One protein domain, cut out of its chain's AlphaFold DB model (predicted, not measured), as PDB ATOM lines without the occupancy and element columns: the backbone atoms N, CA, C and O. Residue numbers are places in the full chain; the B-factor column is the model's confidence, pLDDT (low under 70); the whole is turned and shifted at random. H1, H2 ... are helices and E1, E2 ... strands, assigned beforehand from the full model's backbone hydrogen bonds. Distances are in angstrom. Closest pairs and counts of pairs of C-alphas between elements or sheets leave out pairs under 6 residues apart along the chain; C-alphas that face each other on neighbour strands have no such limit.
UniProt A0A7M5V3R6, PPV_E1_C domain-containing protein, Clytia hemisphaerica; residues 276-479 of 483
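What this domain is: This is residues 276 to 479 of the 483 residues of the protein "PPV_E1_C domain-containing protein" of Clytia hemisphaerica (UniProt A0A7M5V3R6). A small wall of four parallel strands, E2 E5 E1 E6 in that order, stands in the middle between two groups of parts. H3 and H4 cover one face, with H8 beyond H3 and packed on H1, H2, H3 and H5; past the other face lie H6, H7 and the small antiparallel hairpin of E3 and E4, loosely joined. The 204 printed residues hold eight named helices and six named strands, in the order H1 H2 H3 E1 H4 H5 E2 H6 E3 E4 E5 H7 E6 H8. The class is mixed, helices and strands, with under half of the residues, 92, in named elements. The whole is compact, with a radius of gyration of the C-alphas of 17.6 A and spans of 48 by 38 by 27 A.

Where its parts are: Find C-alpha 276 at (106.566, 76.793, 23.698), where H1, residues 276 to 280, begins. H2 is residues 291 to 302, 16.1 A long, and H3 is 307 to 320, 19.9 A. E1, residues 327 to 331, starts at (91.453, 73.935, 15.249) and spans 13.1 A. Then come H4, 338 to 342; H5, 344 to 348; E2, 370 to 373; H6, 385 to 393, 12.3 A; E3, 397 to 399; E4, 410 to 412; E5, 420 to 424, 13.3 A; H7, 439 to 446, 10.3 A; and E6, 449 to 453, 11.8 A. H8, residues 470 to 478, 12.3 A, ends at (109.013, 78.364, 15.401).

How they stand to each other: In the sheet, look for N 373 and O 421 of E2 and E5, 2.8 A; N 328 and O 420 of E1 and E5, 2.9 A; and N 450 and O 327 of E6 and E1, 2.7 A. E1, H4 H5, E2 and E5, H7, E6 are split strand-helix-strand units, each with another strand between its two strands, and both crossovers are right-handed. H3 on one face makes two layers, helix over sheet, at a height of 9.2 A and along E5, at 1 degree on the local plane. H4, on the same face, has a height of 8.6 A. H5 and H6 only graze the sheet. H8 touches H3 at C-alphas 477 and 311, 4.6 A, about perpendicular at 83 degrees. H8 also touches H2, at C-alphas 472 and 293, 5.2 A; H1, at 471 and 280, 5.0 A; and H5, at 470 and 344, 5.5 A. H6 and H7 are close but not clearly touching, with C-alphas 389 and 445 6.4 A apart. In the hairpin E3 and E4, N 399 and O 410 are 2.8 A apart. Each O i to N i+4 pair is within hydrogen-bond range in H2 to H8; H1 has 0 of 1, but 2 of 2 O i to N i+3 pairs.

The domain as a whole: The C-alphas farthest apart, Glu 281 and Asp 434, are 54.2 A from each other. The printed part has no cut. The links H5 to E2, E2 to H6, E5 to H7 and E6 to H8 are long. The mean pLDDT of the printed part is 92.8, and no printed residue is under 70.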
ATOM      1  N   ILE A 276     105.806  77.411  24.806       95.38
ATOM      2  CA  ILE A 276     106.566  76.793  23.698       95.38
ATOM      3  C   ILE A 276     107.988  77.353  23.610       95.38
ATOM      4  O   ILE A 276     108.947  76.580  23.569       95.38
ATOM      5  N   LEU A 277     108.133  78.679  23.627       93.81
ATOM      6  CA  LEU A 277     109.430  79.350  23.531       93.81
ATOM      7  C   LEU A 277     110.344  78.982  24.708       93.81
ATOM      8  O   LEU A 277     111.520  78.700  24.494       93.81
ATOM      9  N   SER A 278     109.797  78.839  25.921       93.94
ATOM     10  CA  SER A 278     110.572  78.403  27.093       93.94
ATOM     11  C   SER A 278     111.162  76.990  26.962       93.94
ATOM     12  O   SER A 278     112.111  76.650  27.665       93.94
ATOM     13  N   PHE A 279     110.611  76.137  26.089       94.25
ATOM     14  CA  PHE A 279     111.166  74.810  25.802       94.25
ATOM     15  C   PHE A 279     112.269  74.831  24.738       94.25
ATOM     16  O   PHE A 279     113.049  73.884  24.689       94.25
ATOM     17  N   MET A 280     112.403  75.903  23.949       91.69
ATOM     18  CA  MET A 280     113.560  76.060  23.058       91.69
ATOM     19  C   MET A 280     114.851  76.319  23.838       91.69
ATOM     20  O   MET A 280     115.916  75.883  23.424       91.69
ATOM     21  N   GLU A 281     114.759  77.008  24.977       90.19
ATOM     22  CA  GLU A 281     115.912  77.290  25.845       90.19
ATOM     23  C   GLU A 281     116.377  76.056  26.634       90.19
ATOM     24  O   GLU A 281     117.493  76.019  27.152       90.19
ATOM     25  N   LYS A 282     115.524  75.031  26.741       92.56
ATOM     26  CA  LYS A 282     115.850  73.767  27.409       92.56
ATOM     27  C   LYS A 282     116.610  72.842  26.458       92.56
ATOM     28  O   LYS A 282     116.360  72.895  25.258       92.56
ATOM     29  N   PRO A 283     117.490  71.964  26.964       93.31
ATOM     30  CA  PRO A 283     118.132  70.955  26.130       93.31
ATOM     31  C   PRO A 283     117.112  69.951  25.571       93.31
ATOM     32  O   PRO A 283     116.011  69.790  26.107       93.31
ATOM     33  N   CYS A 284     117.501  69.250  24.503       94.12
ATOM     34  CA  CYS A 284     116.776  68.070  24.032       94.12
ATOM     35  C   CYS A 284     116.644  67.018  25.143       94.12
ATOM     36  O   CYS A 284     117.474  66.952  26.051       94.12
ATOM     37  N   VAL A 285     115.623  66.165  25.030       92.81
ATOM     38  CA  VAL A 285     115.538  64.946  25.847       92.81
ATOM     39  C   VAL A 285     116.731  64.032  25.555       92.81
ATOM     40  O   VAL A 285     117.292  64.078  24.455       92.81
ATOM     41  N   GLU A 286     117.109  63.213  26.537       89.88
ATOM     42  CA  GLU A 286     118.197  62.238  26.396       89.88
ATOM     43  C   GLU A 286     117.991  61.375  25.135       89.88
ATOM     44  O   GLU A 286     116.864  61.024  24.778       89.88
ATOM     45  N   ASP A 287     119.086  61.109  24.422       87.81
ATOM     46  CA  ASP A 287     119.156  60.338  23.171       87.81
ATOM     47  C   ASP A 287     118.429  60.921  21.939       87.81
ATOM     48  O   ASP A 287     118.516  60.346  20.843       87.81
ATOM     49  N   CYS A 288     117.748  62.068  22.063       91.94
ATOM     50  CA  CYS A 288     117.080  62.697  20.925       91.94
ATOM     51  C   CYS A 288     118.080  63.335  19.960       91.94
ATOM     52  O   CYS A 288     117.998  63.052  18.772       91.94
ATOM     53  N   ASP A 289     118.995  64.193  20.424       89.31
ATOM     54  CA  ASP A 289     120.008  64.873  19.587       89.31
ATOM     55  C   ASP A 289     119.455  65.446  18.261       89.31
ATOM     56  O   ASP A 289     120.058  65.301  17.203       89.31
ATOM     57  N   GLY A 290     118.255  66.037  18.278       93.12
ATOM     58  CA  GLY A 290     117.597  66.541  17.062       93.12
ATOM     59  C   GLY A 290     116.885  65.500  16.180       93.12
ATOM     60  O   GLY A 290     116.087  65.893  15.330       93.12
ATOM     61  N   LYS A 291     117.054  64.192  16.417       95.00
ATOM     62  CA  LYS A 291     116.437  63.105  15.625       95.00
ATOM     63  C   LYS A 291     114.914  63.201  15.558       95.00
ATOM     64  O   LYS A 291     114.323  62.853  14.539       95.00
ATOM     65  N   TRP A 292     114.263  63.682  16.625       96.38
ATOM     66  CA  TRP A 292     112.814  63.911  16.607       96.38
ATOM     67  C   TRP A 292     112.426  64.954  15.550       96.38
ATOM     68  O   TRP A 292     111.484  64.729  14.796       96.38
ATOM     69  N   LEU A 293     113.171  66.064  15.456       96.69
ATOM     70  CA  LEU A 293     112.915  67.124  14.474       96.69
ATOM     71  C   LEU A 293     113.125  66.616  13.044       96.69
ATOM     72  O   LEU A 293     112.298  66.885  12.179       96.69
ATOM     73  N   GLU A 294     114.205  65.872  12.810       95.81
ATOM     74  CA  GLU A 294     114.497  65.261  11.509       95.81
ATOM     75  C   GLU A 294     113.382  64.304  11.080       95.81
ATOM     76  O   GLU A 294     112.849  64.430   9.979       95.81
ATOM     77  N   ALA A 295     112.958  63.408  11.977       95.56
ATOM     78  CA  ALA A 295     111.863  62.481  11.712       95.56
ATOM     79  C   ALA A 295     110.526  63.204  11.484       95.56
ATOM     80  O   ALA A 295     109.747  62.795  10.626       95.56
ATOM     81  N   ALA A 296     110.250  64.288  12.216       96.69
ATOM     82  CA  ALA A 296     109.046  65.088  12.018       96.69
ATOM     83  C   ALA A 296     109.026  65.760  10.635       96.69
ATOM     84  O   ALA A 296     107.991  65.743   9.969       96.69
ATOM     85  N   ILE A 297     110.158  66.311  10.187       96.75
ATOM     86  CA  ILE A 297     110.300  66.899   8.846       96.75
ATOM     87  C   ILE A 297     110.125  65.823   7.776       96.75
ATOM     88  O   ILE A 297     109.323  66.008   6.871       96.75
ATOM     89  N   GLU A 298     110.776  64.670   7.932       95.62
ATOM     90  CA  GLU A 298     110.645  63.538   7.010       95.62
ATOM     91  C   GLU A 298     109.191  63.052   6.895       95.62
ATOM     92  O   GLU A 298     108.700  62.791   5.798       95.62
ATOM     93  N   ILE A 299     108.460  62.973   8.015       95.69
ATOM     94  CA  ILE A 299     107.032  62.633   8.018       95.69
ATOM     95  C   ILE A 299     106.229  63.656   7.206       95.69
ATOM     96  O   ILE A 299     105.363  63.261   6.424       95.69
ATOM     97  N   LEU A 300     106.480  64.954   7.393       97.06
ATOM     98  CA  LEU A 300     105.772  66.008   6.665       97.06
ATOM     99  C   LEU A 300     106.109  65.968   5.167       97.06
ATOM    100  O   LEU A 300     105.190  65.965   4.344       97.06
ATOM    101  N   ASP A 301     107.386  65.821   4.819       96.38
ATOM    102  CA  ASP A 301     107.875  65.750   3.441       96.38
ATOM    103  C   ASP A 301     107.323  64.522   2.702       96.38
ATOM    104  O   ASP A 301     106.773  64.654   1.608       96.38
ATOM    105  N   ASN A 302     107.338  63.338   3.328       94.62
ATOM    106  CA  ASN A 302     106.763  62.109   2.762       94.62
ATOM    107  C   ASN A 302     105.257  62.230   2.475       94.62
ATOM    108  O   ASN A 302     104.718  61.530   1.616       94.62
ATOM    109  N   ASN A 303     104.560  63.114   3.191       95.50
ATOM    110  CA  ASN A 303     103.141  63.396   2.990       95.50
ATOM    111  C   ASN A 303     102.890  64.619   2.088       95.50
ATOM    112  O   ASN A 303     101.734  64.996   1.900       95.50
ATOM    113  N   ASN A 304     103.936  65.214   1.497       96.06
ATOM    114  CA  ASN A 304     103.888  66.457   0.719       96.06
ATOM    115  C   ASN A 304     103.263  67.634   1.491       96.06
ATOM    116  O   ASN A 304     102.563  68.474   0.923       96.06
ATOM    117  N   ILE A 305     103.490  67.689   2.804       97.25
ATOM    118  CA  ILE A 305     103.016  68.766   3.671       97.25
ATOM    119  C   ILE A 305     104.157  69.760   3.857       97.25
ATOM    120  O   ILE A 305     105.204  69.428   4.402       97.25
ATOM    121  N   ASN A 306     103.941  71.012   3.454       96.31
ATOM    122  CA  ASN A 306     104.926  72.063   3.683       96.31
ATOM    123  C   ASN A 306     105.132  72.294   5.193       96.31
ATOM    124  O   ASN A 306     104.188  72.629   5.917       96.31
ATOM    125  N   VAL A 307     106.380  72.157   5.648       96.69
ATOM    126  CA  VAL A 307     106.765  72.284   7.062       96.69
ATOM    127  C   VAL A 307     106.352  73.634   7.659       96.69
ATOM    128  O   VAL A 307     105.836  73.678   8.775       96.69
ATOM    129  N   PHE A 308     106.519  74.732   6.919       95.75
ATOM    130  CA  PHE A 308     106.152  76.071   7.386       95.75
ATOM    131  C   PHE A 308     104.639  76.235   7.506       95.75
ATOM    132  O   PHE A 308     104.162  76.767   8.506       95.75
ATOM    133  N   SER A 309     103.872  75.731   6.535       95.69
ATOM    134  CA  SER A 309     102.405  75.753   6.589       95.69
ATOM    135  C   SER A 309     101.857  74.913   7.745       95.69
ATOM    136  O   SER A 309     100.902  75.329   8.404       95.69
ATOM    137  N   PHE A 310     102.473  73.760   8.030       97.56
ATOM    138  CA  PHE A 310     102.138  72.941   9.197       97.56
ATOM    139  C   PHE A 310     102.450  73.680  10.504       97.56
ATOM    140  O   PHE A 310     101.568  73.837  11.349       97.56
ATOM    141  N   ALA A 311     103.675  74.195  10.652       97.38
ATOM    142  CA  ALA A 311     104.092  74.942  11.836       97.38
ATOM    143  C   ALA A 311     103.193  76.167  12.073       97.38
ATOM    144  O   ALA A 311     102.733  76.390  13.193       97.38
ATOM    145  N   GLN A 312     102.854  76.908  11.014       96.38
ATOM    146  CA  GLN A 312     101.919  78.027  11.071       96.38
ATOM    147  C   GLN A 312     100.531  77.589  11.550       96.38
ATOM    148  O   GLN A 312      99.989  78.224  12.450       96.38
ATOM    149  N   ALA A 313      99.966  76.501  11.015       97.25
ATOM    150  CA  ALA A 313      98.665  75.987  11.453       97.25
ATOM    151  C   ALA A 313      98.647  75.656  12.955       97.25
ATOM    152  O   ALA A 313      97.713  76.024  13.669       97.25
ATOM    153  N   MET A 314      99.706  75.009  13.445       97.69
ATOM    154  CA  MET A 314      99.861  74.677  14.861       97.69
ATOM    155  C   MET A 314      99.985  75.939  15.731       97.69
ATOM    156  O   MET A 314      99.297  76.049  16.746       97.69
ATOM    157  N   ARG A 315     100.804  76.922  15.321       96.25
ATOM    158  CA  ARG A 315     100.951  78.214  16.019       96.25
ATOM    159  C   ARG A 315      99.643  78.995  16.069       96.25
ATOM    160  O   ARG A 315      99.246  79.456  17.135       96.25
ATOM    161  N   GLU A 316      98.965  79.139  14.934       96.56
ATOM    162  CA  GLU A 316      97.685  79.846  14.835       96.56
ATOM    163  C   GLU A 316      96.642  79.217  15.765       96.56
ATOM    164  O   GLU A 316      95.958  79.940  16.490       96.56
ATOM    165  N   CYS A 317      96.585  77.882  15.826       97.44
ATOM    166  CA  CYS A 317      95.746  77.165  16.781       97.44
ATOM    167  C   CYS A 317      96.111  77.520  18.231       97.44
ATOM    168  O   CYS A 317      95.241  77.905  19.009       97.44
ATOM    169  N   LEU A 318      97.396  77.474  18.605       96.94
ATOM    170  CA  LEU A 318      97.854  77.824  19.958       96.94
ATOM    171  C   LEU A 318      97.585  79.293  20.326       96.94
ATOM    172  O   LEU A 318      97.304  79.588  21.489       96.94
ATOM    173  N   ILE A 319      97.637  80.219  19.371       95.25
ATOM    174  CA  ILE A 319      97.405  81.650  19.611       95.25
ATOM    175  C   ILE A 319      95.904  81.942  19.706       95.25
ATOM    176  O   ILE A 319      95.435  82.470  20.715       95.25
ATOM    177  N   VAL A 320      95.139  81.568  18.679       95.44
ATOM    178  CA  VAL A 320      93.717  81.919  18.545       95.44
ATOM    179  C   VAL A 320      92.831  81.021  19.411       95.44
ATOM    180  O   VAL A 320      91.867  81.495  20.022       95.44
ATOM    181  N   GLY A 321      93.174  79.737  19.510       95.44
ATOM    182  CA  GLY A 321      92.349  78.709  20.129       95.44
ATOM    183  C   GLY A 321      91.164  78.293  19.261       95.44
ATOM    184  O   GLY A 321      91.154  78.481  18.046       95.44
ATOM    185  N   ARG A 322      90.131  77.754  19.913       94.94
ATOM    186  CA  ARG A 322      88.855  77.385  19.293       94.94
ATOM    187  C   ARG A 322      88.217  78.536  18.515       94.94
ATOM    188  O   ARG A 322      87.741  79.518  19.090       94.94
ATOM    189  N   ALA A 323      88.216  78.383  17.201       94.62
ATOM    190  CA  ALA A 323      87.547  79.227  16.226       94.62
ATOM    191  C   ALA A 323      87.477  78.477  14.886       94.62
ATOM    192  O   ALA A 323      88.206  77.507  14.660       94.62
ATOM    193  N   LYS A 324      86.609  78.935  13.975       93.31
ATOM    194  CA  LYS A 324      86.529  78.373  12.616       93.31
ATOM    195  C   LYS A 324      87.887  78.438  11.918       93.31
ATOM    196  O   LYS A 324      88.547  79.467  12.000       93.31
ATOM    197  N   TYR A 325      88.262  77.362  11.233       93.38
ATOM    198  CA  TYR A 325      89.523  77.199  10.497       93.38
ATOM    199  C   TYR A 325      90.818  77.201  11.331       93.38
ATOM    200  O   TYR A 325      91.898  77.125  10.746       93.38
ATOM    201  N   PHE A 326      90.744  77.266  12.666       95.62
ATOM    202  CA  PHE A 326      91.932  77.335  13.528       95.62
ATOM    203  C   PHE A 326      92.224  76.046  14.294       95.62
ATOM    204  O   PHE A 326      93.388  75.765  14.559       95.62
ATOM    205  N   ASN A 327      91.210  75.243  14.631       97.56
ATOM    206  CA  ASN A 327      91.453  73.935  15.249       97.56
ATOM    207  C   ASN A 327      92.179  73.027  14.248       97.56
ATOM    208  O   ASN A 327      91.836  73.043  13.072       97.56
ATOM    209  N   VAL A 328      93.139  72.209  14.668       98.19
ATOM    210  CA  VAL A 328      93.934  71.381  13.741       98.19
ATOM    211  C   VAL A 328      93.453  69.938  13.776       98.19
ATOM    212  O   VAL A 328      93.319  69.359  14.854       98.19
ATOM    213  N   PHE A 329      93.231  69.337  12.604       97.94
ATOM    214  CA  PHE A 329      92.827  67.935  12.507       97.94
ATOM    215  C   PHE A 329      93.696  67.169  11.513       97.94
ATOM    216  O   PHE A 329      93.665  67.425  10.310       97.94
ATOM    217  N   LEU A 330      94.471  66.213  12.026       98.00
ATOM    218  CA  LEU A 330      95.331  65.353  11.222       98.00
ATOM    219  C   LEU A 330      94.567  64.077  10.863       98.00
ATOM    220  O   LEU A 330      94.229  63.291  11.745       98.00
ATOM    221  N   HIS A 331      94.337  63.805   9.584       96.69
ATOM    222  CA  HIS A 331      93.649  62.577   9.183       96.69
ATOM    223  C   HIS A 331      94.453  61.787   8.158       96.69
ATOM    224  O   HIS A 331      95.152  62.349   7.323       96.69
ATOM    225  N   GLY A 332      94.367  60.463   8.220       95.44
ATOM    226  CA  GLY A 332      95.092  59.574   7.313       95.44
ATOM    227  C   GLY A 332      95.196  58.154   7.860       95.44
ATOM    228  O   GLY A 332      94.849  57.924   9.024       95.44
ATOM    229  N   PRO A 333      95.694  57.190   7.069       91.88
ATOM    230  CA  PRO A 333      95.792  55.796   7.485       91.88
ATOM    231  C   PRO A 333      96.697  55.594   8.714       91.88
ATOM    232  O   PRO A 333      97.275  56.529   9.280       91.88
ATOM    233  N   LYS A 334      96.766  54.357   9.210       90.00
ATOM    234  CA  LYS A 334      97.691  54.012  10.301       90.00
ATOM    235  C   LYS A 334      99.140  54.245   9.842       90.00
ATOM    236  O   LYS A 334      99.398  54.289   8.649       90.00
ATOM    237  N   ASN A 335     100.059  54.419  10.789       89.75
ATOM    238  CA  ASN A 335     101.501  54.545  10.530       89.75
ATOM    239  C   ASN A 335     101.932  55.745   9.658       89.75
ATOM    240  O   ASN A 335     103.009  55.731   9.077       89.75
ATOM    241  N   CYS A 336     101.139  56.821   9.606       91.81
ATOM    242  CA  CYS A 336     101.527  58.064   8.916       91.81
ATOM    243  C   CYS A 336     102.203  59.118   9.811       91.81
ATOM    244  O   CYS A 336     102.364  60.252   9.386       91.81
ATOM    245  N   GLY A 337     102.509  58.808  11.076       91.50
ATOM    246  CA  GLY A 337     103.173  59.763  11.979       91.50
ATOM    247  C   GLY A 337     102.274  60.828  12.631       91.50
ATOM    248  O   GLY A 337     102.780  61.722  13.295       91.50
ATOM    249  N   LYS A 338     100.940  60.729  12.515       94.50
ATOM    250  CA  LYS A 338     100.000  61.708  13.109       94.50
ATOM    251  C   LYS A 338     100.162  61.870  14.627       94.50
ATOM    252  O   LYS A 338     100.293  62.988  15.104       94.50
ATOM    253  N   SER A 339     100.151  60.762  15.373       93.44
ATOM    254  CA  SER A 339     100.343  60.780  16.832       93.44
ATOM    255  C   SER A 339     101.738  61.271  17.198       93.44
ATOM    256  O   SER A 339     101.866  62.142  18.044       93.44
ATOM    257  N   PHE A 340     102.767  60.827  16.470       94.94
ATOM    258  CA  PHE A 340     104.148  61.276  16.674       94.94
ATOM    259  C   PHE A 340     104.284  62.808  16.645       94.94
ATOM    260  O   PHE A 340     104.988  63.370  17.477       94.94
ATOM    261  N   LEU A 341     103.566  63.487  15.743       96.56
ATOM    262  CA  LEU A 341     103.563  64.950  15.642       96.56
ATOM    263  C   LEU A 341     102.756  65.661  16.742       96.56
ATOM    264  O   LEU A 341     102.996  66.841  16.979       96.56
ATOM    265  N   LEU A 342     101.788  64.995  17.384       96.44
ATOM    266  CA  LEU A 342     100.929  65.602  18.413       96.44
ATOM    267  C   LEU A 342     101.375  65.292  19.842       96.44
ATOM    268  O   LEU A 342     101.155  66.125  20.716       96.44
ATOM    269  N   ASN A 343     102.005  64.140  20.083       94.88
ATOM    270  CA  ASN A 343     102.361  63.698  21.428       94.88
ATOM    271  C   ASN A 343     103.224  64.700  22.225       94.88
ATOM    272  O   ASN A 343     102.929  64.883  23.402       94.88
ATOM    273  N   PRO A 344     104.186  65.454  21.639       96.06
ATOM    274  CA  PRO A 344     104.935  66.452  22.410       96.06
ATOM    275  C   PRO A 344     104.064  67.529  23.080       96.06
ATOM    276  O   PRO A 344     104.508  68.181  24.022       96.06
ATOM    277  N   LEU A 345     102.819  67.734  22.625       96.38
ATOM    278  CA  LEU A 345     101.872  68.615  23.311       96.38
ATOM    279  C   LEU A 345     101.542  68.116  24.724       96.38
ATOM    280  O   LEU A 345     101.325  68.947  25.600       96.38
ATOM    281  N   GLU A 346     101.508  66.800  24.942       94.50
ATOM    282  CA  GLU A 346     101.221  66.161  26.235       94.50
ATOM    283  C   GLU A 346     102.344  66.400  27.254       94.50
ATOM    284  O   GLU A 346     102.067  66.610  28.435       94.50
ATOM    285  N   ASP A 347     103.592  66.475  26.788       93.56
ATOM    286  CA  ASP A 347     104.754  66.809  27.618       93.56
ATOM    287  C   ASP A 347     104.853  68.310  27.929       93.56
ATOM    288  O   ASP A 347     105.338  68.728  28.988       93.56
ATOM    289  N   ILE A 348     104.416  69.154  26.991       94.75
ATOM    290  CA  ILE A 348     104.526  70.609  27.113       94.75
ATOM    291  C   ILE A 348     103.377  71.181  27.936       94.75
ATOM    292  O   ILE A 348     103.607  72.068  28.768       94.75
ATOM    293  N   PHE A 349     102.147  70.720  27.700       95.62
ATOM    294  CA  PHE A 349     100.915  71.310  28.214       95.62
ATOM    295  C   PHE A 349     100.122  70.357  29.094       95.62
ATOM    296  O   PHE A 349     100.122  69.144  28.929       95.62
ATOM    297  N   ARG A 350      99.321  70.935  29.991       93.50
ATOM    298  CA  ARG A 350      98.238  70.192  30.628       93.50
ATOM    299  C   ARG A 350      97.127  69.950  29.608       93.50
ATOM    300  O   ARG A 350      96.290  70.830  29.383       93.50
ATOM    301  N   CYS A 351      97.122  68.765  29.012       95.06
ATOM    302  CA  CYS A 351      96.175  68.392  27.969       95.06
ATOM    303  C   CYS A 351      94.881  67.782  28.522       95.06
ATOM    304  O   CYS A 351      94.889  67.012  29.481       95.06
ATOM    305  N   PHE A 352      93.755  68.107  27.884       95.12
ATOM    306  CA  PHE A 352      92.566  67.263  27.921       95.12
ATOM    307  C   PHE A 352      92.689  66.232  26.804       95.12
ATOM    308  O   PHE A 352      92.773  66.603  25.631       95.12
ATOM    309  N   MET A 353      92.712  64.961  27.187       91.19
ATOM    310  CA  MET A 353      92.834  63.831  26.270       91.19
ATOM    311  C   MET A 353      91.458  63.277  25.901       91.19
ATOM    312  O   MET A 353      90.434  63.784  26.361       91.19
ATOM    313  N   ASN A 354      91.439  62.236  25.071       87.12
ATOM    314  CA  ASN A 354      90.219  61.620  24.566       87.12
ATOM    315  C   ASN A 354      89.112  61.478  25.625       87.12
ATOM    316  O   ASN A 354      89.336  60.839  26.657       87.12
ATOM    317  N   PRO A 355      87.911  62.018  25.354       82.81
ATOM    318  CA  PRO A 355      86.767  61.827  26.225       82.81
ATOM    319  C   PRO A 355      86.444  60.331  26.348       82.81
ATOM    320  O   PRO A 355      86.383  59.614  25.350       82.81
ATOM    321  N   THR A 356      86.239  59.863  27.579       76.81
ATOM    322  CA  THR A 356      85.781  58.492  27.850       76.81
ATOM    323  C   THR A 356      84.339  58.304  27.389       76.81
ATOM    324  O   THR A 356      83.623  59.276  27.185       76.81
ATOM    325  N   GLU A 357      83.858  57.073  27.237       72.75
ATOM    326  CA  GLU A 357      82.435  56.842  26.962       72.75
ATOM    327  C   GLU A 357      81.583  57.104  28.219       72.75
ATOM    328  O   GLU A 357      81.964  56.729  29.330       72.75
ATOM    329  N   GLY A 358      80.423  57.757  28.073       76.44
ATOM    330  CA  GLY A 358      79.486  57.966  29.182       76.44
ATOM    331  C   GLY A 358      78.716  59.287  29.137       76.44
ATOM    332  O   GLY A 358      78.562  59.918  28.105       76.44
ATOM    333  N   LYS A 359      78.187  59.714  30.289       78.50
ATOM    334  CA  LYS A 359      77.396  60.959  30.401       78.50
ATOM    335  C   LYS A 359      78.251  62.204  30.678       78.50
ATOM    336  O   LYS A 359      77.787  63.325  30.499       78.50
ATOM    337  N   TYR A 360      79.479  62.014  31.161       86.69
ATOM    338  CA  TYR A 360      80.333  63.067  31.727       86.69
ATOM    339  C   TYR A 360      81.740  63.068  31.113       86.69
ATOM    340  O   TYR A 360      82.729  63.327  31.793       86.69
ATOM    341  N   CYS A 361      81.820  62.771  29.818       86.31
ATOM    342  CA  CYS A 361      83.056  62.503  29.078       86.31
ATOM    343  C   CYS A 361      84.021  63.693  29.006       86.31
ATOM    344  O   CYS A 361      85.221  63.512  28.844       86.31
ATOM    345  N   TRP A 362      83.490  64.912  29.119       91.56
ATOM    346  CA  TRP A 362      84.228  66.165  28.928       91.56
ATOM    347  C   TRP A 362      84.627  66.847  30.243       91.56
ATOM    348  O   TRP A 362      85.035  68.009  30.255       91.56
ATOM    349  N   VAL A 363      84.483  66.161  31.381       89.56
ATOM    350  CA  VAL A 363      84.951  66.681  32.674       89.56
ATOM    351  C   VAL A 363      86.468  66.901  32.613       89.56
ATOM    352  O   VAL A 363      87.205  66.018  32.194       89.56
ATOM    353  N   GLY A 364      86.930  68.083  33.032       88.12
ATOM    354  CA  GLY A 364      88.340  68.485  32.967       88.12
ATOM    355  C   GLY A 364      88.695  69.408  31.796       88.12
ATOM    356  O   GLY A 364      89.742  70.044  31.841       88.12
ATOM    357  N   LEU A 365      87.819  69.566  30.796       92.44
ATOM    358  CA  LEU A 365      88.056  70.455  29.647       92.44
ATOM    359  C   LEU A 365      88.169  71.952  30.026       92.44
ATOM    360  O   LEU A 365      88.771  72.743  29.309       92.44
ATOM    361  N   ASP A 366      87.582  72.377  31.147       89.50
ATOM    362  CA  ASP A 366      87.724  73.739  31.695       89.50
ATOM    363  C   ASP A 366      89.049  73.974  32.423       89.50
ATOM    364  O   ASP A 366      89.422  75.124  32.655       89.50
ATOM    365  N   ASP A 367      89.743  72.901  32.793       88.12
ATOM    366  CA  ASP A 367      90.988  72.934  33.544       88.12
ATOM    367  C   ASP A 367      92.136  72.324  32.727       88.12
ATOM    368  O   ASP A 367      93.020  71.686  33.279       88.12
ATOM    369  N   CYS A 368      92.163  72.533  31.411       92.62
ATOM    370  CA  CYS A 368      93.297  72.197  30.545       92.62
ATOM    371  C   CYS A 368      93.799  73.433  29.779       92.62
ATOM    372  O   CYS A 368      93.144  74.474  29.730       92.62
ATOM    373  N   GLU A 369      95.012  73.344  29.236       94.75
ATOM    374  CA  GLU A 369      95.625  74.390  28.403       94.75
ATOM    375  C   GLU A 369      95.386  74.134  26.909       94.75
ATOM    376  O   GLU A 369      95.266  75.082  26.127       94.75
ATOM    377  N   VAL A 370      95.307  72.851  26.540       96.62
ATOM    378  CA  VAL A 370      95.141  72.327  25.180       96.62
ATOM    379  C   VAL A 370      94.232  71.091  25.224       96.62
ATOM    380  O   VAL A 370      94.239  70.357  26.211       96.62
ATOM    381  N   ALA A 371      93.441  70.851  24.178       97.25
ATOM    382  CA  ALA A 371      92.731  69.588  23.979       97.25
ATOM    383  C   ALA A 371      93.388  68.789  22.845       97.25
ATOM    384  O   ALA A 371      93.544  69.309  21.740       97.25
ATOM    385  N   VAL A 372      93.756  67.536  23.121       97.12
ATOM    386  CA  VAL A 372      94.379  66.613  22.163       97.12
ATOM    387  C   VAL A 372      93.499  65.369  22.039       97.12
ATOM    388  O   VAL A 372      93.401  64.555  22.954       97.12
ATOM    389  N   LEU A 373      92.818  65.240  20.902       95.81
ATOM    390  CA  LEU A 373      91.844  64.189  20.615       95.81
ATOM    391  C   LEU A 373      92.434  63.182  19.613       95.81
ATOM    392  O   LEU A 373      92.260  63.318  18.402       95.81
ATOM    393  N   GLN A 374      93.178  62.195  20.105       93.44
ATOM    394  CA  GLN A 374      93.831  61.177  19.279       93.44
ATOM    395  C   GLN A 374      92.863  60.064  18.835       93.44
ATOM    396  O   GLN A 374      92.083  59.567  19.634       93.44
ATOM    397  N   ASP A 375      92.922  59.619  17.580       90.69
ATOM    398  CA  ASP A 375      91.952  58.662  16.995       90.69
ATOM    399  C   ASP A 375      90.475  59.018  17.281       90.69
ATOM    400  O   ASP A 375      89.655  58.169  17.637       90.69
ATOM    401  N   LEU A 376      90.133  60.302  17.138       92.38
ATOM    402  CA  LEU A 376      88.800  60.822  17.400       92.38
ATOM    403  C   LEU A 376      87.761  60.158  16.491       92.38
ATOM    404  O   LEU A 376      87.842  60.207  15.261       92.38
ATOM    405  N   ARG A 377      86.725  59.612  17.128       88.56
ATOM    406  CA  ARG A 377      85.518  59.099  16.482       88.56
ATOM    407  C   ARG A 377      84.330  59.790  17.106       88.56
ATOM    408  O   ARG A 377      84.071  59.637  18.299       88.56
ATOM    409  N   TRP A 378      83.626  60.583  16.309       90.88
ATOM    410  CA  TRP A 378      82.420  61.215  16.806       90.88
ATOM    411  C   TRP A 378      81.324  60.166  17.015       90.88
ATOM    412  O   TRP A 378      81.127  59.269  16.196       90.88
ATOM    413  N   SER A 379      80.601  60.304  18.122       87.56
ATOM    414  CA  SER A 379      79.335  59.623  18.345       87.56
ATOM    415  C   SER A 379      78.387  60.549  19.113       87.56
ATOM    416  O   SER A 379      78.852  61.367  19.917       87.56
ATOM    417  N   PRO A 380      77.058  60.404  18.944       87.19
ATOM    418  CA  PRO A 380      76.078  61.162  19.725       87.19
ATOM    419  C   PRO A 380      76.205  60.953  21.242       87.19
ATOM    420  O   PRO A 380      75.834  61.836  22.015       87.19
ATOM    421  N   ASN A 381      76.747  59.805  21.665       86.00
ATOM    422  CA  ASN A 381      77.007  59.487  23.071       86.00
ATOM    423  C   ASN A 381      78.192  60.276  23.642       86.00
ATOM    424  O   ASN A 381      78.252  60.485  24.848       86.00
ATOM    425  N   LEU A 382      79.122  60.715  22.789       89.12
ATOM    426  CA  LEU A 382      80.283  61.501  23.194       89.12
ATOM    427  C   LEU A 382      79.913  62.970  23.400       89.12
ATOM    428  O   LEU A 382      80.224  63.573  24.425       89.12
ATOM    429  N   ILE A 383      79.278  63.561  22.388       91.50
ATOM    430  CA  ILE A 383      78.822  64.950  22.362       91.50
ATOM    431  C   ILE A 383      77.790  65.105  21.245       91.50
ATOM    432  O   ILE A 383      77.947  64.548  20.156       91.50
ATOM    433  N   LYS A 384      76.737  65.891  21.483       92.25
ATOM    434  CA  LYS A 384      75.787  66.234  20.418       92.25
ATOM    435  C   LYS A 384      76.505  67.016  19.321       92.25
ATOM    436  O   LYS A 384      77.317  67.886  19.620       92.25
ATOM    437  N   TRP A 385      76.162  66.750  18.061       93.88
ATOM    438  CA  TRP A 385      76.790  67.411  16.910       93.88
ATOM    439  C   TRP A 385      76.733  68.941  17.019       93.88
ATOM    440  O   TRP A 385      77.760  69.609  16.919       93.88
ATOM    441  N   SER A 386      75.561  69.486  17.362       93.81
ATOM    442  CA  SER A 386      75.354  70.922  17.585       93.81
ATOM    443  C   SER A 386      76.275  71.498  18.662       93.81
ATOM    444  O   SER A 386      76.890  72.542  18.457       93.81
ATOM    445  N   ASP A 387      76.410  70.807  19.795       94.81
ATOM    446  CA  ASP A 387      77.243  71.263  20.911       94.81
ATOM    447  C   ASP A 387      78.725  71.207  20.532       94.81
ATOM    448  O   ASP A 387      79.499  72.079  20.926       94.81
ATOM    449  N   PHE A 388      79.121  70.224  19.714       95.31
ATOM    450  CA  PHE A 388      80.493  70.111  19.237       95.31
ATOM    451  C   PHE A 388      80.854  71.224  18.248       95.31
ATOM    452  O   PHE A 388      81.914  71.839  18.378       95.31
ATOM    453  N   LEU A 389      79.944  71.563  17.327       95.69
ATOM    454  CA  LEU A 389      80.106  72.705  16.422       95.69
ATOM    455  C   LEU A 389      80.281  74.018  17.202       95.69
ATOM    456  O   LEU A 389      81.184  74.796  16.889       95.69
ATOM    457  N   VAL A 390      79.454  74.245  18.229       95.94
ATOM    458  CA  VAL A 390      79.504  75.433  19.106       95.94
ATOM    459  C   VAL A 390      80.799  75.461  19.925       95.94
ATOM    460  O   VAL A 390      81.419  76.522  20.066       95.94
ATOM    461  N   LEU A 391      81.234  74.303  20.437       95.75
ATOM    462  CA  LEU A 391      82.478  74.153  21.190       95.75
ATOM    463  C   LEU A 391      83.684  74.576  20.345       95.75
ATOM    464  O   LEU A 391      84.444  75.439  20.787       95.75
ATOM    465  N   LEU A 392      83.825  74.007  19.145       96.38
ATOM    466  CA  LEU A 392      84.955  74.236  18.240       96.38
ATOM    467  C   LEU A 392      84.937  75.624  17.584       96.38
ATOM    468  O   LEU A 392      85.991  76.182  17.285       96.38
ATOM    469  N   GLU A 393      83.757  76.218  17.396       94.88
ATOM    470  CA  GLU A 393      83.605  77.599  16.912       94.88
ATOM    471  C   GLU A 393      84.016  78.645  17.964       94.88
ATOM    472  O   GLU A 393      84.204  79.819  17.642       94.88
ATOM    473  N   GLY A 394      84.175  78.228  19.222       93.69
ATOM    474  CA  GLY A 394      84.595  79.095  20.315       93.69
ATOM    475  C   GLY A 394      83.464  79.884  20.961       93.69
ATOM    476  O   GLY A 394      83.715  80.878  21.641       93.69
ATOM    477  N   GLN A 395      82.216  79.450  20.779       94.06
ATOM    478  CA  GLN A 395      81.064  80.009  21.482       94.06
ATOM    479  C   GLN A 395      80.921  79.391  22.882       94.06
ATOM    480  O   GLN A 395      81.609  78.432  23.254       94.06
ATOM    481  N   THR A 396      80.038  79.972  23.696       94.75
ATOM    482  CA  THR A 396      79.714  79.403  25.007       94.75
ATOM    483  C   THR A 396      78.918  78.113  24.825       94.75
ATOM    484  O   THR A 396      77.868  78.136  24.191       94.75
ATOM    485  N   VAL A 397      79.404  77.010  25.397       94.81
ATOM    486  CA  VAL A 397      78.727  75.703  25.379       94.81
ATOM    487  C   VAL A 397      78.568  75.167  26.798       94.81
ATOM    488  O   VAL A 397      79.437  75.387  27.652       94.81
ATOM    489  N   HIS A 398      77.461  74.467  27.039       93.00
ATOM    490  CA  HIS A 398      77.146  73.818  28.307       93.00
ATOM    491  C   HIS A 398      77.163  72.299  28.124       93.00
ATOM    492  O   HIS A 398      76.386  71.759  27.343       93.00
ATOM    493  N   LEU A 399      78.042  71.608  28.848       91.62
ATOM    494  CA  LEU A 399      78.198  70.154  28.809       91.62
ATOM    495  C   LEU A 399      77.839  69.554  30.174       91.62
ATOM    496  O   LEU A 399      78.064  70.167  31.219       91.62
ATOM    497  N   ALA A 400      77.282  68.347  30.185       88.25
ATOM    498  CA  ALA A 400      76.798  67.724  31.414       88.25
ATOM    499  C   ALA A 400      77.926  67.459  32.433       88.25
ATOM    500  O   ALA A 400      79.028  67.039  32.068       88.25
ATOM    501  N   ARG A 401      77.630  67.638  33.730       88.38
ATOM    502  CA  ARG A 401      78.505  67.225  34.847       88.38
ATOM    503  C   ARG A 401      77.784  66.399  35.916       88.38
ATOM    504  O   ARG A 401      76.571  66.558  36.093       88.38
ATOM    505  N   PRO A 402      78.507  65.538  36.662       86.62
ATOM    506  CA  PRO A 402      77.946  64.843  37.814       86.62
ATOM    507  C   PRO A 402      77.511  65.854  38.883       86.62
ATOM    508  O   PRO A 402      78.351  66.514  39.494       86.62
ATOM    509  N   LYS A 403      76.198  65.982  39.115       84.94
ATOM    510  CA  LYS A 403      75.625  66.975  40.049       84.94
ATOM    511  C   LYS A 403      75.942  66.694  41.520       84.94
ATOM    512  O   LYS A 403      75.865  67.586  42.355       84.94
ATOM    513  N   ASN A 404      76.314  65.456  41.833       84.19
ATOM    514  CA  ASN A 404      76.794  65.044  43.149       84.19
ATOM    515  C   ASN A 404      78.204  65.574  43.464       84.19
ATOM    516  O   ASN A 404      78.549  65.696  44.635       84.19
ATOM    517  N   VAL A 405      79.012  65.874  42.441       82.38
ATOM    518  CA  VAL A 405      80.387  66.383  42.598       82.38
ATOM    519  C   VAL A 405      80.469  67.874  42.267       82.38
ATOM    520  O   VAL A 405      81.199  68.613  42.925       82.38
ATOM    521  N   PHE A 406      79.711  68.331  41.268       82.81
ATOM    522  CA  PHE A 406      79.750  69.705  40.772       82.81
ATOM    523  C   PHE A 406      78.378  70.382  40.893       82.81
ATOM    524  O   PHE A 406      77.378  69.805  40.468       82.81
ATOM    525  N   PRO A 407      78.307  71.631  41.394       79.31
ATOM    526  CA  PRO A 407      77.036  72.337  41.569       79.31
ATOM    527  C   PRO A 407      76.388  72.740  40.236       79.31
ATOM    528  O   PRO A 407      75.171  72.880  40.145       79.31
ATOM    529  N   THR A 408      77.190  72.921  39.186       87.06
ATOM    530  CA  THR A 408      76.744  73.388  37.870       87.06
ATOM    531  C   THR A 408      77.299  72.508  36.758       87.06
ATOM    532  O   THR A 408      78.286  71.792  36.936       87.06
ATOM    533  N   ASP A 409      76.658  72.573  35.592       88.44
ATOM    534  CA  ASP A 409      77.197  71.965  34.374       88.44
ATOM    535  C   ASP A 409      78.502  72.634  33.940       88.44
ATOM    536  O   ASP A 409      78.837  73.748  34.360       88.44
ATOM    537  N   LEU A 410      79.261  71.924  33.109       90.62
ATOM    538  CA  LEU A 410      80.496  72.426  32.536       90.62
ATOM    539  C   LEU A 410      80.159  73.539  31.556       90.62
ATOM    540  O   LEU A 410      79.519  73.286  30.543       90.62
ATOM    541  N   THR A 411      80.606  74.755  31.838       92.62
ATOM    542  CA  THR A 411      80.397  75.889  30.937       92.62
ATOM    543  C   THR A 411      81.734  76.335  30.372       92.62
ATOM    544  O   THR A 411      82.564  76.886  31.093       92.62
ATOM    545  N   ILE A 412      81.944  76.121  29.073       94.25
ATOM    546  CA  ILE A 412      83.131  76.620  28.374       94.25
ATOM    547  C   ILE A 412      82.773  77.964  27.739       94.25
ATOM    548  O   ILE A 412      82.226  78.021  26.640       94.25
ATOM    549  N   HIS A 413      83.056  79.061  28.445       93.19
ATOM    550  CA  HIS A 413      82.724  80.423  28.010       93.19
ATOM    551  C   HIS A 413      83.462  80.852  26.741       93.19
ATOM    552  O   HIS A 413      84.621  80.497  26.550       93.19
ATOM    553  N   LYS A 414      82.848  81.713  25.922       92.06
ATOM    554  CA  LYS A 414      83.458  82.321  24.717       92.06
ATOM    555  C   LYS A 414      84.843  82.964  24.933       92.06
ATOM    556  O   LYS A 414      85.648  83.049  24.004       92.06
ATOM    557  N   SER A 415      85.132  83.430  26.150       91.06
ATOM    558  CA  SER A 415      86.445  83.965  26.536       91.06
ATOM    559  C   SER A 415      87.530  82.892  26.654       91.06
ATOM    560  O   SER A 415      88.706  83.203  26.503       91.06
ATOM    561  N   ASN A 416      87.155  81.634  26.893       91.56
ATOM    562  CA  ASN A 416      88.079  80.512  26.892       91.56
ATOM    563  C   ASN A 416      88.529  80.236  25.448       91.56
ATOM    564  O   ASN A 416      87.716  79.885  24.590       91.56
ATOM    565  N   LYS A 417      89.829  80.397  25.195       92.56
ATOM    566  CA  LYS A 417      90.481  80.173  23.901       92.56
ATOM    567  C   LYS A 417      91.165  78.810  23.836       92.56
ATOM    568  O   LYS A 417      92.311  78.736  23.413       92.56
ATOM    569  N   LEU A 418      90.528  77.746  24.318       95.31
ATOM    570  CA  LEU A 418      91.105  76.399  24.306       95.31
ATOM    571  C   LEU A 418      91.355  75.920  22.862       95.31
ATOM    572  O   LEU A 418      90.405  75.926  22.084       95.31
ATOM    573  N   PRO A 419      92.583  75.537  22.483       97.06
ATOM    574  CA  PRO A 419      92.902  75.009  21.169       97.06
ATOM    575  C   PRO A 419      92.589  73.518  21.114       97.06
ATOM    576  O   PRO A 419      92.815  72.795  22.090       97.06
ATOM    577  N   PHE A 420      92.100  73.066  19.963       97.75
ATOM    578  CA  PHE A 420      91.853  71.656  19.699       97.75
ATOM    579  C   PHE A 420      92.815  71.145  18.637       97.75
ATOM    580  O   PHE A 420      92.894  71.684  17.531       97.75
ATOM    581  N   PHE A 421      93.498  70.065  18.987       98.19
ATOM    582  CA  PHE A 421      94.252  69.226  18.077       98.19
ATOM    583  C   PHE A 421      93.580  67.871  18.066       98.19
ATOM    584  O   PHE A 421      93.262  67.325  19.119       98.19
ATOM    585  N   ALA A 422      93.342  67.322  16.890       97.25
ATOM    586  CA  ALA A 422      92.738  66.015  16.771       97.25
ATOM    587  C   ALA A 422      93.486  65.176  15.737       97.25
ATOM    588  O   ALA A 422      94.135  65.707  14.830       97.25
ATOM    589  N   SER A 423      93.370  63.858  15.851       97.00
ATOM    590  CA  SER A 423      93.800  62.939  14.809       97.00
ATOM    591  C   SER A 423      92.782  61.831  14.576       97.00
ATOM    592  O   SER A 423      92.050  61.468  15.488       97.00
ATOM    593  N   SER A 424      92.705  61.291  13.362       95.56
ATOM    594  CA  SER A 424      91.804  60.174  13.043       95.56
ATOM    595  C   SER A 424      92.226  59.431  11.771       95.56
ATOM    596  O   SER A 424      93.124  59.851  11.035       95.56
ATOM    597  N   LYS A 425      91.554  58.314  11.469       94.12
ATOM    598  CA  LYS A 425      91.711  57.634  10.172       94.12
ATOM    599  C   LYS A 425      91.143  58.454   9.002       94.12
ATOM    600  O   LYS A 425      91.714  58.438   7.913       94.12
ATOM    601  N   ALA A 426      90.019  59.131   9.219       92.81
ATOM    602  CA  ALA A 426      89.268  59.870   8.206       92.81
ATOM    603  C   ALA A 426      88.588  61.106   8.828       92.81
ATOM    604  O   ALA A 426      88.384  61.117  10.047       92.81
ATOM    605  N   PRO A 427      88.228  62.127   8.028       92.69
ATOM    606  CA  PRO A 427      87.478  63.283   8.512       92.69
ATOM    607  C   PRO A 427      86.175  62.893   9.227       92.69
ATOM    608  O   PRO A 427      85.661  61.786   9.049       92.69
ATOM    609  N   LEU A 428      85.650  63.797  10.054       94.12
ATOM    610  CA  LEU A 428      84.389  63.571  10.756       94.12
ATOM    611  C   LEU A 428      83.226  63.773   9.790       94.12
ATOM    612  O   LEU A 428      83.090  64.848   9.222       94.12
ATOM    613  N   VAL A 429      82.366  62.769   9.670       92.81
ATOM    614  CA  VAL A 429      81.155  62.824   8.844       92.81
ATOM    615  C   VAL A 429      79.917  62.734   9.725       92.81
ATOM    616  O   VAL A 429      79.915  62.007  10.724       92.81
ATOM    617  N   PHE A 430      78.863  63.460   9.357       92.00
ATOM    618  CA  PHE A 430      77.564  63.310  10.005       92.00
ATOM    619  C   PHE A 430      76.724  62.288   9.247       92.00
ATOM    620  O   PHE A 430      76.479  62.446   8.051       92.00
ATOM    621  N   LEU A 431      76.260  61.263   9.958       89.69
ATOM    622  CA  LEU A 431      75.384  60.233   9.414       89.69
ATOM    623  C   LEU A 431      73.959  60.434   9.939       89.69
ATOM    624  O   LEU A 431      73.764  60.681  11.130       89.69
ATOM    625  N   ASP A 432      72.972  60.330   9.052       88.12
ATOM    626  CA  ASP A 432      71.558  60.327   9.419       88.12
ATOM    627  C   ASP A 432      71.116  58.983  10.035       88.12
ATOM    628  O   ASP A 432      71.914  58.075  10.278       88.12
ATOM    629  N   SER A 433      69.813  58.850  10.308       88.31
ATOM    630  CA  SER A 433      69.235  57.620  10.872       88.31
ATOM    631  C   SER A 433      69.360  56.398   9.949       88.31
ATOM    632  O   SER A 433      69.312  55.273  10.442       88.31
ATOM    633  N   ASP A 434      69.571  56.612   8.647       88.94
ATOM    634  CA  ASP A 434      69.766  55.573   7.635       88.94
ATOM    635  C   ASP A 434      71.261  55.293   7.368       88.94
ATOM    636  O   ASP A 434      71.599  54.592   6.411       88.94
ATOM    637  N   ASN A 435      72.169  55.835   8.191       87.25
ATOM    638  CA  ASN A 435      73.623  55.802   7.999       87.25
ATOM    639  C   ASN A 435      74.104  56.443   6.685       87.25
ATOM    640  O   ASN A 435      75.180  56.102   6.183       87.25
ATOM    641  N   LYS A 436      73.335  57.374   6.117       90.19
ATOM    642  CA  LYS A 436      73.758  58.157   4.954       90.19
ATOM    643  C   LYS A 436      74.402  59.449   5.412       90.19
ATOM    644  O   LYS A 436      73.966  60.082   6.369       90.19
ATOM    645  N   GLU A 437      75.451  59.845   4.704       90.81
ATOM    646  CA  GLU A 437      76.122  61.101   4.986       90.81
ATOM    647  C   GLU A 437      75.226  62.295   4.643       90.81
ATOM    648  O   GLU A 437      74.715  62.414   3.528       90.81
ATOM    649  N   VAL A 438      75.088  63.217   5.594       93.19
ATOM    650  CA  VAL A 438      74.445  64.510   5.365       93.19
ATOM    651  C   VAL A 438      75.529  65.537   5.058       93.19
ATOM    652  O   VAL A 438      76.071  66.178   5.958       93.19
ATOM    653  N   THR A 439      75.819  65.731   3.771       92.50
ATOM    654  CA  THR A 439      76.938  66.564   3.291       92.50
ATOM    655  C   THR A 439      76.964  67.964   3.908       92.50
ATOM    656  O   THR A 439      78.015  68.430   4.326       92.50
ATOM    657  N   LYS A 440      75.804  68.619   4.054       92.56
ATOM    658  CA  LYS A 440      75.720  69.962   4.658       92.56
ATOM    659  C   LYS A 440      76.199  69.996   6.113       92.56
ATOM    660  O   LYS A 440      76.818  70.969   6.531       92.56
ATOM    661  N   GLU A 441      75.893  68.961   6.892       92.44
ATOM    662  CA  GLU A 441      76.330  68.857   8.289       92.44
ATOM    663  C   GLU A 441      77.826  68.539   8.370       92.44
ATOM    664  O   GLU A 441      78.530  69.134   9.189       92.44
ATOM    665  N   THR A 442      78.330  67.671   7.483       93.12
ATOM    666  CA  THR A 442      79.770  67.404   7.334       93.12
ATOM    667  C   THR A 442      80.538  68.687   6.997       93.12
ATOM    668  O   THR A 442      81.465  69.050   7.717       93.12
ATOM    669  N   GLU A 443      80.100  69.451   5.990       93.62
ATOM    670  CA  GLU A 443      80.717  70.729   5.600       93.62
ATOM    671  C   GLU A 443      80.729  71.737   6.760       93.62
ATOM    672  O   GLU A 443      81.708  72.458   6.983       93.62
ATOM    673  N   MET A 444      79.654  71.773   7.558       93.06
ATOM    674  CA  MET A 444      79.622  72.593   8.766       93.06
ATOM    675  C   MET A 444      80.722  72.183   9.751       93.06
ATOM    676  O   MET A 444      81.371  73.070  10.305       93.06
ATOM    677  N   MET A 445      80.990  70.895   9.952       95.44
ATOM    678  CA  MET A 445      82.099  70.454  10.802       95.44
ATOM    679  C   MET A 445      83.463  70.783  10.194       95.44
ATOM    680  O   MET A 445      84.319  71.314  10.902       95.44
ATOM    681  N   ASP A 446      83.652  70.559   8.896       94.19
ATOM    682  CA  ASP A 446      84.933  70.781   8.217       94.19
ATOM    683  C   ASP A 446      85.421  72.225   8.359       94.19
ATOM    684  O   ASP A 446      86.588  72.461   8.657       94.19
ATOM    685  N   THR A 447      84.519  73.210   8.287       94.94
ATOM    686  CA  THR A 447      84.877  74.629   8.495       94.94
ATOM    687  C   THR A 447      85.407  74.955   9.900       94.94
ATOM    688  O   THR A 447      85.973  76.028  10.115       94.94
ATOM    689  N   ARG A 448      85.234  74.071  10.894       95.25
ATOM    690  CA  ARG A 448      85.823  74.246  12.234       95.25
ATOM    691  C   ARG A 448      87.267  73.763  12.312       95.25
ATOM    692  O   ARG A 448      87.946  74.136  13.268       95.25
ATOM    693  N   TRP A 449      87.739  73.002  11.331       96.75
ATOM    694  CA  TRP A 449      89.059  72.391  11.334       96.75
ATOM    695  C   TRP A 449      89.935  72.911  10.192       96.75
ATOM    696  O   TRP A 449      89.485  73.201   9.089       96.75
ATOM    697  N   LYS A 450      91.235  72.970  10.451       96.94
ATOM    698  CA  LYS A 450      92.299  73.000   9.460       96.94
ATOM    699  C   LYS A 450      92.696  71.548   9.225       96.94
ATOM    700  O   LYS A 450      93.449  70.961  10.005       96.94
ATOM    701  N   LEU A 451      92.080  70.950   8.207       96.25
ATOM    702  CA  LEU A 451      92.282  69.550   7.840       96.25
ATOM    703  C   LEU A 451      93.663  69.377   7.199       96.25
ATOM    704  O   LEU A 451      93.970  70.021   6.198       96.25
ATOM    705  N   ILE A 452      94.482  68.490   7.759       97.19
ATOM    706  CA  ILE A 452      95.792  68.127   7.213       97.19
ATOM    707  C   ILE A 452      95.769  66.635   6.891       97.19
ATOM    708  O   ILE A 452      95.646  65.787   7.781       97.19
ATOM    709  N   LYS A 453      95.860  66.323   5.598       97.00
ATOM    710  CA  LYS A 453      95.762  64.959   5.081       97.00
ATOM    711  C   LYS A 453      97.134  64.305   5.020       97.00
ATOM    712  O   LYS A 453      98.026  64.785   4.333       97.00
ATOM    713  N   PHE A 454      97.242  63.152   5.656       96.94
ATOM    714  CA  PHE A 454      98.371  62.246   5.553       96.94
ATOM    715  C   PHE A 454      97.993  61.094   4.619       96.94
ATOM    716  O   PHE A 454      96.941  60.467   4.772       96.94
ATOM    717  N   THR A 455      98.836  60.828   3.630       94.38
ATOM    718  CA  THR A 455      98.640  59.802   2.597       94.38
ATOM    719  C   THR A 455      99.685  58.696   2.668       94.38
ATOM    720  O   THR A 455      99.378  57.558   2.317       94.38
ATOM    721  N   TYR A 456     100.892  59.003   3.143       93.06
ATOM    722  CA  TYR A 456     102.005  58.070   3.192       93.06
ATOM    723  C   TYR A 456     101.986  57.261   4.491       93.06
ATOM    724  O   TYR A 456     102.103  57.811   5.587       93.06
ATOM    725  N   SER A 457     101.819  55.945   4.366       91.19
ATOM    726  CA  SER A 457     101.914  54.991   5.474       91.19
ATOM    727  C   SER A 457     103.305  54.372   5.476       91.19
ATOM    728  O   SER A 457     103.660  53.675   4.527       91.19
ATOM    729  N   MET A 458     104.064  54.584   6.548       90.12
ATOM    730  CA  MET A 458     105.385  53.977   6.708       90.12
ATOM    731  C   MET A 458     105.263  52.449   6.873       90.12
ATOM    732  O   MET A 458     104.399  51.996   7.639       90.12
ATOM    733  N   PRO A 459     106.107  51.656   6.186       87.62
ATOM    734  CA  PRO A 459     106.286  50.233   6.471       87.62
ATOM    735  C   PRO A 459     106.706  49.999   7.923       87.62
ATOM    736  O   PRO A 459     107.411  50.826   8.510       87.62
ATOM    737  N   GLU A 460     106.311  48.862   8.496       85.19
ATOM    738  CA  GLU A 460     106.606  48.531   9.897       85.19
ATOM    739  C   GLU A 460     108.118  48.431  10.145       85.19
ATOM    740  O   GLU A 460     108.613  48.874  11.177       85.19
ATOM    741  N   GLU A 461     108.867  47.968   9.143       86.31
ATOM    742  CA  GLU A 461     110.322  47.817   9.171       86.31
ATOM    743  C   GLU A 461     111.062  49.160   9.240       86.31
ATOM    744  O   GLU A 461     112.187  49.224   9.731       86.31
ATOM    745  N   SER A 462     110.437  50.242   8.766       83.00
ATOM    746  CA  SER A 462     111.002  51.599   8.819       83.00
ATOM    747  C   SER A 462     110.640  52.374  10.091       83.00
ATOM    748  O   SER A 462     111.108  53.500  10.282       83.00
ATOM    749  N   LEU A 463     109.809  51.804  10.974       84.69
ATOM    750  CA  LEU A 463     109.383  52.486  12.193       84.69
ATOM    751  C   LEU A 463     110.538  52.572  13.193       84.69
ATOM    752  O   LEU A 463     110.997  51.579  13.759       84.69
ATOM    753  N   ARG A 464     110.979  53.801  13.457       87.19
ATOM    754  CA  ARG A 464     111.991  54.110  14.470       87.19
ATOM    755  C   ARG A 464     111.317  54.416  15.805       87.19
ATOM    756  O   ARG A 464     110.304  55.111  15.851       87.19
ATOM    757  N   ARG A 465     111.906  53.944  16.905       87.50
ATOM    758  CA  ARG A 465     111.524  54.373  18.258       87.50
ATOM    759  C   ARG A 465     112.309  55.629  18.606       87.50
ATOM    760  O   ARG A 465     113.499  55.548  18.885       87.50
ATOM    761  N   ILE A 466     111.640  56.772  18.549       90.50
ATOM    762  CA  ILE A 466     112.202  58.077  18.898       90.50
ATOM    763  C   ILE A 466     111.346  58.639  20.031       90.50
ATOM    764  O   ILE A 466     110.118  58.621  19.931       90.50
ATOM    765  N   SER A 467     111.989  59.085  21.109       91.06
ATOM    766  CA  SER A 467     111.322  59.717  22.246       91.06
ATOM    767  C   SER A 467     110.724  61.063  21.846       91.06
ATOM    768  O   SER A 467     111.256  61.775  20.995       91.06
ATOM    769  N   GLU A 468     109.601  61.413  22.463       93.50
ATOM    770  CA  GLU A 468     108.983  62.727  22.307       93.50
ATOM    771  C   GLU A 468     109.936  63.805  22.824       93.50
ATOM    772  O   GLU A 468     110.560  63.653  23.872       93.50
ATOM    773  N   CYS A 469     110.097  64.883  22.056       96.38
ATOM    774  CA  CYS A 469     111.052  65.930  22.395       96.38
ATOM    775  C   CYS A 469     110.389  67.310  22.345       96.38
ATOM    776  O   CYS A 469     110.259  67.895  21.263       96.38
ATOM    777  N   PRO A 470     110.025  67.875  23.513       96.31
ATOM    778  CA  PRO A 470     109.474  69.221  23.621       96.31
ATOM    779  C   PRO A 470     110.344  70.306  22.984       96.31
ATOM    780  O   PRO A 470     109.823  71.193  22.316       96.31
ATOM    781  N   HIS A 471     111.670  70.217  23.140       96.25
ATOM    782  CA  HIS A 471     112.605  71.160  22.527       96.25
ATOM    783  C   HIS A 471     112.512  71.125  20.995       96.25
ATOM    784  O   HIS A 471     112.267  72.148  20.358       96.25
ATOM    785  N   CYS A 472     112.658  69.939  20.393       97.12
ATOM    786  CA  CYS A 472     112.587  69.777  18.942       97.12
ATOM    787  C   CYS A 472     111.214  70.164  18.382       97.12
ATOM    788  O   CYS A 472     111.140  70.763  17.310       97.12
ATOM    789  N   PHE A 473     110.137  69.865  19.111       97.44
ATOM    790  CA  PHE A 473     108.791  70.299  18.753       97.44
ATOM    791  C   PHE A 473     108.665  71.825  18.768       97.44
ATOM    792  O   PHE A 473     108.153  72.403  17.812       97.44
ATOM    793  N   SER A 474     109.189  72.498  19.796       96.69
ATOM    794  CA  SER A 474     109.220  73.961  19.836       96.69
ATOM    795  C   SER A 474     110.007  74.551  18.666       96.69
ATOM    796  O   SER A 474     109.519  75.483  18.032       96.69
ATOM    797  N   VAL A 475     111.165  73.975  18.322       96.06
ATOM    798  CA  VAL A 475     111.960  74.388  17.151       96.06
ATOM    799  C   VAL A 475     111.185  74.190  15.846       96.06
ATOM    800  O   VAL A 475     111.213  75.063  14.984       96.06
ATOM    801  N   LEU A 476     110.466  73.073  15.683       96.62
ATOM    802  CA  LEU A 476     109.589  72.855  14.527       96.62
ATOM    803  C   LEU A 476     108.524  73.953  14.440       96.62
ATOM    804  O   LEU A 476     108.318  74.533  13.375       96.62
ATOM    805  N   LEU A 477     107.861  74.244  15.563       95.69
ATOM    806  CA  LEU A 477     106.778  75.216  15.616       95.69
ATOM    807  C   LEU A 477     107.239  76.653  15.414       95.69
ATOM    808  O   LEU A 477     106.412  77.453  15.001       95.69
ATOM    809  N   THR A 478     108.498  77.008  15.656       92.62
ATOM    810  CA  THR A 478     109.013  78.364  15.401       92.62
ATOM    811  C   THR A 478     109.589  78.547  13.999       92.62
ATOM    812  O   THR A 478     109.881  79.674  13.602       92.62
ATOM    813  N   ARG A 479     109.672  77.489  13.179       91.38
ATOM    814  CA  ARG A 479     110.099  77.623  11.776       91.38
ATOM    815  C   ARG A 479     109.194  78.582  10.999       91.38
ATOM    816  O   ARG A 479     107.963  78.475  11.037       91.38
TER     817      ARG A 479